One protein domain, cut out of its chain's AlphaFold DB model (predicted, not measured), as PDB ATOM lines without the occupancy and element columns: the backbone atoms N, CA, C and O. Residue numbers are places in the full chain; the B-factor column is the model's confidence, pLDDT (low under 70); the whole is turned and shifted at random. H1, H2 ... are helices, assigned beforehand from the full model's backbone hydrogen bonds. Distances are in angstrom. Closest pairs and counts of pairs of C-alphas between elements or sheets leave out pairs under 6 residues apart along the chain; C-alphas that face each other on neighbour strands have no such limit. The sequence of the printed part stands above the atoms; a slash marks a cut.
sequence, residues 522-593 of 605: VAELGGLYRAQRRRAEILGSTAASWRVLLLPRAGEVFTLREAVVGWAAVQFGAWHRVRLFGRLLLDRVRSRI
ATOM      1  N   VAL A 522      20.568 -16.279 133.049       93.88
ATOM      2  CA  VAL A 522      21.001 -15.817 131.713       93.88
ATOM      3  C   VAL A 522      20.205 -14.594 131.254       93.88
ATOM      4  O   VAL A 522      20.772 -13.698 130.635       93.88
ATOM      5  N   ALA A 523      18.912 -14.526 131.582       94.50
ATOM      6  CA  ALA A 523      18.064 -13.379 131.258       94.50
ATOM      7  C   ALA A 523      18.547 -12.092 131.948       94.50
ATOM      8  O   ALA A 523      18.622 -11.041 131.311       94.50
ATOM      9  N   GLU A 524      18.945 -12.188 133.218       94.00
ATOM     10  CA  GLU A 524      19.489 -11.070 133.992       94.00
ATOM     11  C   GLU A 524      20.840 -10.609 133.425       94.00
ATOM     12  O   GLU A 524      21.013  -9.427 133.120       94.00
ATOM     13  N   LEU A 525      21.766 -11.547 133.162       94.88
ATOM     14  CA  LEU A 525      23.029 -11.252 132.468       94.88
ATOM     15  C   LEU A 525      22.775 -10.596 131.105       94.88
ATOM     16  O   LEU A 525      23.465  -9.649 130.725       94.88
ATOM     17  N   GLY A 526      21.756 -11.070 130.386       96.19
ATOM     18  CA  GLY A 526      21.319 -10.515 129.114       96.19
ATOM     19  C   GLY A 526      20.911  -9.052 129.212       96.19
ATOM     20  O   GLY A 526      21.388  -8.239 128.416       96.19
ATOM     21  N   GLY A 527      20.102  -8.702 130.213       95.75
ATOM     22  CA  GLY A 527      19.733  -7.319 130.507       95.75
ATOM     23  C   GLY A 527      20.954  -6.447 130.806       95.75
ATOM     24  O   GLY A 527      21.147  -5.408 130.171       95.75
ATOM     25  N   LEU A 528      21.834  -6.902 131.706       94.25
ATOM     26  CA  LEU A 528      23.031  -6.161 132.116       94.25
ATOM     27  C   LEU A 528      24.007  -5.922 130.953       94.25
ATOM     28  O   LEU A 528      24.478  -4.800 130.749       94.25
ATOM     29  N   TYR A 529      24.309  -6.956 130.162       96.75
ATOM     30  CA  TYR A 529      25.311  -6.874 129.095       96.75
ATOM     31  C   TYR A 529      24.801  -6.083 127.890       96.75
ATOM     32  O   TYR A 529      25.562  -5.321 127.290       96.75
ATOM     33  N   ARG A 530      23.509  -6.199 127.552       97.00
ATOM     34  CA  ARG A 530      22.893  -5.385 126.493       97.00
ATOM     35  C   ARG A 530      22.771  -3.920 126.912       97.00
ATOM     36  O   ARG A 530      23.055  -3.048 126.096       97.00
ATOM     37  N   ALA A 531      22.457  -3.634 128.179       95.06
ATOM     38  CA  ALA A 531      22.474  -2.266 128.701       95.06
ATOM     39  C   ALA A 531      23.882  -1.647 128.642       95.06
ATOM     40  O   ALA A 531      24.035  -0.505 128.206       95.06
ATOM     41  N   GLN A 532      24.918  -2.405 129.019       95.88
ATOM     42  CA  GLN A 532      26.317  -1.978 128.896       95.88
ATOM     43  C   GLN A 532      26.695  -1.668 127.442       95.88
ATOM     44  O   GLN A 532      27.296  -0.629 127.166       95.88
ATOM     45  N   ARG A 533      26.315  -2.549 126.511       97.44
ATOM     46  CA  ARG A 533      26.547  -2.358 125.077       97.44
ATOM     47  C   ARG A 533      25.855  -1.098 124.551       97.44
ATOM     48  O   ARG A 533      26.519  -0.276 123.931       97.44
ATOM     49  N   ARG A 534      24.565  -0.912 124.856       97.38
ATOM     50  CA  ARG A 534      23.782   0.265 124.439       97.38
ATOM     51  C   ARG A 534      24.406   1.572 124.929       97.38
ATOM     52  O   ARG A 534      24.491   2.531 124.177       97.38
ATOM     53  N   ARG A 535      24.877   1.615 126.179       96.12
ATOM     54  CA  ARG A 535      25.566   2.793 126.738       96.12
ATOM     55  C   ARG A 535      26.869   3.108 126.002       96.12
ATOM     56  O   ARG A 535      27.157   4.271 125.751       96.12
ATOM     57  N   ALA A 536      27.632   2.086 125.622       97.19
ATOM     58  CA  ALA A 536      28.837   2.280 124.818       97.19
ATOM     59  C   ALA A 536      28.513   2.770 123.398       97.19
ATOM     60  O   ALA A 536      29.240   3.603 122.868       97.19
ATOM     61  N   GLU A 537      27.416   2.289 122.808       97.44
ATOM     62  CA  GLU A 537      26.910   2.765 121.514       97.44
ATOM     63  C   GLU A 537      26.463   4.234 121.589       97.44
ATOM     64  O   GLU A 537      26.835   5.011 120.714       97.44
ATOM     65  N   ILE A 538      25.764   4.641 122.660       97.50
ATOM     66  CA  ILE A 538      25.424   6.052 122.933       97.50
ATOM     67  C   ILE A 538      26.696   6.907 122.981       97.50
ATOM     68  O   ILE A 538      26.760   7.951 122.346       97.50
ATOM     69  N   LEU A 539      27.743   6.434 123.662       96.88
ATOM     70  CA  LEU A 539      29.045   7.103 123.708       96.88
ATOM     71  C   LEU A 539      29.891   6.916 122.440       96.88
ATOM     72  O   LEU A 539      31.076   7.224 122.464       96.88
ATOM     73  N   GLY A 540      29.343   6.385 121.343       97.12
ATOM     74  CA  GLY A 540      30.056   6.226 120.073       97.12
ATOM     75  C   GLY A 540      31.296   5.329 120.126       97.12
ATOM     76  O   GLY A 540      32.180   5.478 119.277       97.12
ATOM     77  N   SER A 541      31.379   4.425 121.107       97.69
ATOM     78  CA  SER A 541      32.490   3.488 121.279       97.69
ATOM     79  C   SER A 541      32.135   2.100 120.749       97.69
ATOM     80  O   SER A 541      31.566   1.254 121.449       97.69
ATOM     81  N   THR A 542      32.531   1.833 119.505       97.94
ATOM     82  CA  THR A 542      32.444   0.506 118.871       97.94
ATOM     83  C   THR A 542      33.278  -0.534 119.621       97.94
ATOM     84  O   THR A 542      32.880  -1.687 119.784       97.94
ATOM     85  N   ALA A 543      34.451  -0.136 120.110       97.19
ATOM     86  CA  ALA A 543      35.315  -0.993 120.901       97.19
ATOM     87  C   ALA A 543      34.638  -1.424 122.205       97.19
ATOM     88  O   ALA A 543      34.588  -2.620 122.502       97.19
ATOM     89  N   ALA A 544      34.127  -0.481 123.001       96.38
ATOM     90  CA  ALA A 544      33.506  -0.803 124.281       96.38
ATOM     91  C   ALA A 544      32.183  -1.560 124.102       96.38
ATOM     92  O   ALA A 544      31.910  -2.476 124.883       96.38
ATOM     93  N   SER A 545      31.410  -1.252 123.053       97.62
ATOM     94  CA  SER A 545      30.137  -1.924 122.776       97.62
ATOM     95  C   SER A 545      30.322  -3.413 122.495       97.62
ATOM     96  O   SER A 545      29.561  -4.227 123.015       97.62
ATOM     97  N   TRP A 546      31.381  -3.796 121.774       97.12
ATOM     98  CA  TRP A 546      31.666  -5.197 121.449       97.12
ATOM     99  C   TRP A 546      32.587  -5.909 122.437       97.12
ATOM    100  O   TRP A 546      32.602  -7.142 122.482       97.12
ATOM    101  N   ARG A 547      33.294  -5.175 123.305       95.50
ATOM    102  CA  ARG A 547      34.044  -5.778 124.419       95.50
ATOM    103  C   ARG A 547      33.148  -6.546 125.383       95.50
ATOM    104  O   ARG A 547      33.659  -7.437 126.044       95.50
ATOM    105  N   VAL A 548      31.833  -6.302 125.432       96.31
ATOM    106  CA  VAL A 548      30.879  -7.116 126.222       96.31
ATOM    107  C   VAL A 548      30.953  -8.618 125.908       96.31
ATOM    108  O   VAL A 548      30.669  -9.431 126.780       96.31
ATOM    109  N   LEU A 549      31.419  -9.003 124.713       95.56
ATOM    110  CA  LEU A 549      31.674 -10.402 124.342       95.56
ATOM    111  C   LEU A 549      32.817 -11.050 125.146       95.56
ATOM    112  O   LEU A 549      32.971 -12.270 125.139       95.56
ATOM    113  N   LEU A 550      33.638 -10.246 125.827       93.94
ATOM    114  CA  LEU A 550      34.706 -10.703 126.715       93.94
ATOM    115  C   LEU A 550      34.189 -11.058 128.119       93.94
ATOM    116  O   LEU A 550      34.918 -11.701 128.883       93.94
ATOM    117  N   LEU A 551      32.954 -10.675 128.459       95.44
ATOM    118  CA  LEU A 551      32.366 -10.945 129.768       95.44
ATOM    119  C   LEU A 551      32.101 -12.452 129.973       95.44
ATOM    120  O   LEU A 551      31.939 -13.204 129.005       95.44
ATOM    121  N   PRO A 552      32.111 -12.937 131.226       94.56
ATOM    122  CA  PRO A 552      31.710 -14.304 131.567       94.56
ATOM    123  C   PRO A 552      30.348 -14.700 130.987       94.56
ATOM    124  O   PRO A 552      29.416 -13.911 131.010       94.56
ATOM    125  N   ARG A 553      30.236 -15.921 130.443       94.75
ATOM    126  CA  ARG A 553      28.991 -16.473 129.868       94.75
ATOM    127  C   ARG A 553      28.352 -15.614 128.764       94.75
ATOM    128  O   ARG A 553      27.188 -15.805 128.420       94.75
ATOM    129  N   ALA A 554      29.111 -14.713 128.131       95.06
ATOM    130  CA  ALA A 554      28.619 -13.912 127.010       95.06
ATOM    131  C   ALA A 554      28.099 -14.779 125.841       95.06
ATOM    132  O   ALA A 554      27.216 -14.337 125.105       95.06
ATOM    133  N   GLY A 555      28.579 -16.022 125.690       94.56
ATOM    134  CA  GLY A 555      28.083 -16.968 124.680       94.56
ATOM    135  C   GLY A 555      26.659 -17.468 124.900       94.56
ATOM    136  O   GLY A 555      26.019 -17.903 123.940       94.56
ATOM    137  N   GLU A 556      26.150 -17.363 126.125       95.00
ATOM    138  CA  GLU A 556      24.760 -17.675 126.472       95.00
ATOM    139  C   GLU A 556      23.828 -16.478 126.227       95.00
ATOM    140  O   GLU A 556      22.635 -16.662 126.006       95.00
ATOM    141  N   VAL A 557      24.376 -15.258 126.228       96.06
ATOM    142  CA  VAL A 557      23.629 -13.998 126.079       96.06
ATOM    143  C   VAL A 557      23.531 -13.534 124.622       96.06
ATOM    144  O   VAL A 557      22.483 -13.047 124.182       96.06
ATOM    145  N   PHE A 558      24.634 -13.630 123.879       96.25
ATOM    146  CA  PHE A 558      24.744 -13.125 122.513       96.25
ATOM    147  C   PHE A 558      24.691 -14.263 121.495       96.25
ATOM    148  O   PHE A 558      25.202 -15.362 121.719       96.25
ATOM    149  N   THR A 559      24.099 -13.998 120.334       95.00
ATOM    150  CA  THR A 559      24.039 -14.934 119.201       95.00
ATOM    151  C   THR A 559      25.391 -15.055 118.482       95.00
ATOM    152  O   THR A 559      26.279 -14.216 118.637       95.00
ATOM    153  N   LEU A 560      25.587 -16.116 117.678       94.25
ATOM    154  CA  LEU A 560      26.806 -16.261 116.858       94.25
ATOM    155  C   LEU A 560      26.921 -15.115 115.860       94.25
ATOM    156  O   LEU A 560      28.008 -14.583 115.660       94.25
ATOM    157  N   ARG A 561      25.786 -14.714 115.282       96.44
ATOM    158  CA  ARG A 561      25.705 -13.587 114.360       96.44
ATOM    159  C   ARG A 561      26.186 -12.298 115.023       96.44
ATOM    160  O   ARG A 561      27.048 -11.632 114.464       96.44
ATOM    161  N   GLU A 562      25.690 -11.979 116.221       96.12
ATOM    162  CA  GLU A 562      26.152 -10.807 116.982       96.12
ATOM    163  C   GLU A 562      27.660 -10.871 117.262       96.12
ATOM    164  O   GLU A 562      28.357  -9.879 117.078       96.12
ATOM    165  N   ALA A 563      28.185 -12.038 117.646       93.94
ATOM    166  CA  ALA A 563      29.614 -12.196 117.899       93.94
ATOM    167  C   ALA A 563      30.479 -11.973 116.648       93.94
ATOM    168  O   ALA A 563      31.493 -11.280 116.721       93.94
ATOM    169  N   VAL A 564      30.066 -12.515 115.497       95.12
ATOM    170  CA  VAL A 564      30.762 -12.323 114.216       95.12
ATOM    171  C   VAL A 564      30.754 -10.852 113.807       95.12
ATOM    172  O   VAL A 564      31.802 -10.327 113.433       95.12
ATOM    173  N   VAL A 565      29.611 -10.167 113.943       96.00
ATOM    174  CA  VAL A 565      29.518  -8.717 113.703       96.00
ATOM    175  C   VAL A 565      30.490  -7.965 114.615       96.00
ATOM    176  O   VAL A 565      31.263  -7.141 114.130       96.00
ATOM    177  N   GLY A 566      30.533  -8.296 115.908       94.19
ATOM    178  CA  GLY A 566      31.465  -7.667 116.845       94.19
ATOM    179  C   GLY A 566      32.941  -7.904 116.516       94.19
ATOM    180  O   GLY A 566      33.761  -6.997 116.651       94.19
ATOM    181  N   TRP A 567      33.306  -9.091 116.029       93.00
ATOM    182  CA  TRP A 567      34.682  -9.377 115.603       93.00
ATOM    183  C   TRP A 567      35.080  -8.709 114.296       93.00
ATOM    184  O   TRP A 567      36.269  -8.452 114.095       93.00
ATOM    185  N   ALA A 568      34.120  -8.478 113.405       94.62
ATOM    186  CA  ALA A 568      34.336  -7.706 112.192       94.62
ATOM    187  C   ALA A 568      34.480  -6.212 112.517       94.62
ATOM    188  O   ALA A 568      35.343  -5.548 111.949       94.62
ATOM    189  N   ALA A 569      33.696  -5.715 113.479       96.38
ATOM    190  CA  ALA A 569      33.706  -4.319 113.907       96.38
ATOM    191  C   ALA A 569      34.976  -3.918 114.681       96.38
ATOM    192  O   ALA A 569      35.374  -2.759 114.635       96.38
ATOM    193  N   VAL A 570      35.631  -4.854 115.379       97.25
ATOM    194  CA  VAL A 570      36.842  -4.585 116.176       97.25
ATOM    195  C   VAL A 570      38.042  -5.363 115.630       97.25
ATOM    196  O   VAL A 570      37.980  -6.569 115.384       97.25
ATOM    197  N   GLN A 571      39.194  -4.700 115.489       97.56
ATOM    198  CA  GLN A 571      40.423  -5.282 114.928       97.56
ATOM    199  C   GLN A 571      41.155  -6.220 115.910       97.56
ATOM    200  O   GLN A 571      42.347  -6.045 116.172       97.56
ATOM    201  N   PHE A 572      40.467  -7.226 116.459       96.19
ATOM    202  CA  PHE A 572      41.078  -8.290 117.259       96.19
ATOM    203  C   PHE A 572      42.100  -9.098 116.446       96.19
ATOM    204  O   PHE A 572      41.936  -9.314 115.245       96.19
ATOM    205  N   GLY A 573      43.147  -9.597 117.107       95.31
ATOM    206  CA  GLY A 573      44.104 -10.507 116.475       95.31
ATOM    207  C   GLY A 573      43.463 -11.856 116.132       95.31
ATOM    208  O   GLY A 573      42.574 -12.316 116.848       95.31
ATOM    209  N   ALA A 574      43.952 -12.521 115.078       95.50
ATOM    210  CA  ALA A 574      43.409 -13.800 114.599       95.50
ATOM    211  C   ALA A 574      43.280 -14.851 115.718       95.50
ATOM    212  O   ALA A 574      42.198 -15.383 115.946       95.50
ATOM    213  N   TRP A 575      44.340 -15.057 116.510       93.94
ATOM    214  CA  TRP A 575      44.303 -15.977 117.654       93.94
ATOM    215  C   TRP A 575      43.298 -15.568 118.740       93.94
ATOM    216  O   TRP A 575      42.701 -16.407 119.410       93.94
ATOM    217  N   HIS A 576      43.086 -14.267 118.950       94.06
ATOM    218  CA  HIS A 576      42.071 -13.813 119.897       94.06
ATOM    219  C   HIS A 576      40.660 -14.109 119.385       94.06
ATOM    220  O   HIS A 576      39.857 -14.626 120.150       94.06
ATOM    221  N   ARG A 577      40.387 -13.897 118.090       94.88
ATOM    222  CA  ARG A 577      39.107 -14.276 117.469       94.88
ATOM    223  C   ARG A 577      38.823 -15.773 117.615       94.88
ATOM    224  O   ARG A 577      37.729 -16.128 118.035       94.88
ATOM    225  N   VAL A 578      39.820 -16.632 117.374       93.88
ATOM    226  CA  VAL A 578      39.699 -18.089 117.582       93.88
ATOM    227  C   VAL A 578      39.347 -18.414 119.036       93.88
ATOM    228  O   VAL A 578      38.403 -19.160 119.284       93.88
ATOM    229  N   ARG A 579      40.043 -17.810 120.011       91.75
ATOM    230  CA  ARG A 579      39.744 -18.004 121.443       91.75
ATOM    231  C   ARG A 579      38.334 -17.550 121.814       91.75
ATOM    232  O   ARG A 579      37.653 -18.253 122.557       91.75
ATOM    233  N   LEU A 580      37.893 -16.400 121.308       91.50
ATOM    234  CA  LEU A 580      36.537 -15.910 121.548       91.50
ATOM    235  C   LEU A 580      35.501 -16.849 120.935       91.50
ATOM    236  O   LEU A 580      34.559 -17.221 121.622       91.50
ATOM    237  N   PHE A 581      35.701 -17.300 119.697       92.81
ATOM    238  CA  PHE A 581      34.805 -18.259 119.053       92.81
ATOM    239  C   PHE A 581      34.718 -19.575 119.824       92.81
ATOM    240  O   PHE A 581      33.617 -20.006 120.165       92.81
ATOM    241  N   GLY A 582      35.862 -20.161 120.187       92.50
ATOM    242  CA  GLY A 582      35.909 -21.381 120.990       92.50
ATOM    243  C   GLY A 582      35.184 -21.225 122.329       92.50
ATOM    244  O   GLY A 582      34.379 -22.077 122.693       92.50
ATOM    245  N   ARG A 583      35.386 -20.101 123.030       91.19
ATOM    246  CA  ARG A 583      34.680 -19.799 124.284       91.19
ATOM    247  C   ARG A 583      33.167 -19.705 124.089       91.19
ATOM    248  O   ARG A 583      32.430 -20.311 124.856       91.19
ATOM    249  N   LEU A 584      32.702 -18.989 123.064       91.06
ATOM    250  CA  LEU A 584      31.267 -18.848 122.794       91.06
ATOM    251  C   LEU A 584      30.610 -20.193 122.460       91.06
ATOM    252  O   LEU A 584      29.473 -20.433 122.861       91.06
ATOM    253  N   LEU A 585      31.303 -21.067 121.722       92.31
ATOM    254  CA  LEU A 585      30.812 -22.417 121.445       92.31
ATOM    255  C   LEU A 585      30.739 -23.259 122.721       92.31
ATOM    256  O   LEU A 585      29.710 -23.882 122.970       92.31
ATOM    257  N   LEU A 586      31.788 -23.234 123.545       91.94
ATOM    258  CA  LEU A 586      31.824 -23.961 124.816       91.94
ATOM    259  C   LEU A 586      30.711 -23.515 125.769       91.94
ATOM    260  O   LEU A 586      30.040 -24.368 126.347       91.94
ATOM    261  N   ASP A 587      30.481 -22.208 125.904       89.38
ATOM    262  CA  ASP A 587      29.408 -21.656 126.740       89.38
ATOM    263  C   ASP A 587      28.026 -22.157 126.272       89.38
ATOM    264  O   ASP A 587      27.209 -22.580 127.089       89.38
ATOM    265  N   ARG A 588      27.780 -22.225 124.953       88.44
ATOM    266  CA  ARG A 588      26.521 -22.768 124.407       88.44
ATOM    267  C   ARG A 588      26.360 -24.269 124.566       88.44
ATOM    268  O   ARG A 588      25.252 -24.748 124.781       88.44
ATOM    269  N   VAL A 589      27.438 -25.030 124.406       91.06
ATOM    270  CA  VAL A 589      27.386 -26.480 124.622       91.06
ATOM    271  C   VAL A 589      27.072 -26.757 126.093       91.06
ATOM    272  O   VAL A 589      26.181 -27.547 126.392       91.06
ATOM    273  N   ARG A 590      27.712 -26.033 127.020       89.06
ATOM    274  CA  ARG A 590      27.451 -26.146 128.462       89.06
ATOM    275  C   ARG A 590      26.021 -25.775 128.845       89.06
ATOM    276  O   ARG A 590      25.443 -26.467 129.678       89.06
ATOM    277  N   SER A 591      25.446 -24.732 128.244       85.88
ATOM    278  CA  SER A 591      24.065 -24.329 128.538       85.88
ATOM    279  C   SER A 591      23.015 -25.312 128.016       85.88
ATOM    280  O   SER A 591      21.920 -25.359 128.565       85.88
ATOM    281  N   ARG A 592      23.341 -26.126 127.000       87.62
ATOM    282  CA  ARG A 592      22.487 -27.235 126.539       87.62
ATOM    283  C   ARG A 592      22.604 -28.484 127.410       87.62
ATOM    284  O   ARG A 592      21.621 -29.197 127.559       87.62
ATOM    285  N   ILE A 593      23.800 -28.760 127.937       87.38
ATOM    286  CA  ILE A 593      24.070 -29.965 128.736       87.38
ATOM    287  C   ILE A 593      23.560 -29.819 130.170       87.38
ATOM    288  O   ILE A 593      23.104 -30.809 130.726       87.38
TER     289      ILE A 593
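AT A GLANCE: This is residues 522 to 593 of the 605 residues of an uncharacterized protein of Micromonospora sp. WMMC415 (UniProt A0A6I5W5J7). Two long helices, H1 and H5, make opposite sides of a small all-helix domain, with H2 and the very short H3 between them. H2 folds back along H1 as a helical hairpin, H3 bridges one end part of H1 and the later part of H5, and H4 packs on H2 out of the layer of H1, H2 and H5. The printed part has 72 residues with five named helices, H1 to H5 in chain order, and no named strand. It is compact, with a radius of gyration of the C-alphas of 11.9 A and spans of 38 by 31 by 17 A.

IN THESE COORDINATES: H1, residues 522 to 538, begins with C-alpha 522 at (21.001, -15.817, 131.713) and is 24.0 A long. H2 is residues 542 to 550, 13.9 A, H3 residues 554 to 557, and H4 residues 560 to 569, 14.1 A. H5, residues 574 to 593, is 28.9 A long and ends with C-alpha 593 at (24.070, -29.965, 128.736).

HOW THE PARTS SIT: H1 and H2 touch at a shallow tilt of 19 degrees, opposite ways; their closest C-alphas, Arg 533 and Ser 545, are 4.3 A apart. H1 touches H3 with residues 522 to 529 alone, closest at the C-alphas of Gly 526 and Val 557, 5.2 A. H2 and H4 touch at a steep tilt of 43 degrees, opposite ways, with the C-alphas of Trp 546 and Gly 566 closest at 5.2 A. H5 touches H3 with residues 583 to 591 alone, closest at the C-alphas of Gly 555 and Leu 584, 4.2 A. H1 is apart from H4 and H5. Every O i to N i+4 pair is within hydrogen-bond range in H1, H4 and H5; H2 has 2 of 5, beside 4 of 6 O i to N i+3 pairs, and H3 is too short for an i+4 pair.

THE WHOLE: The farthest C-alphas, Leu 539 and Ile 593, are 37.7 A apart. The printed part has no cut, and its four links are tight. Mean pLDDT of the printed part is 94.6; no printed residue is under 70.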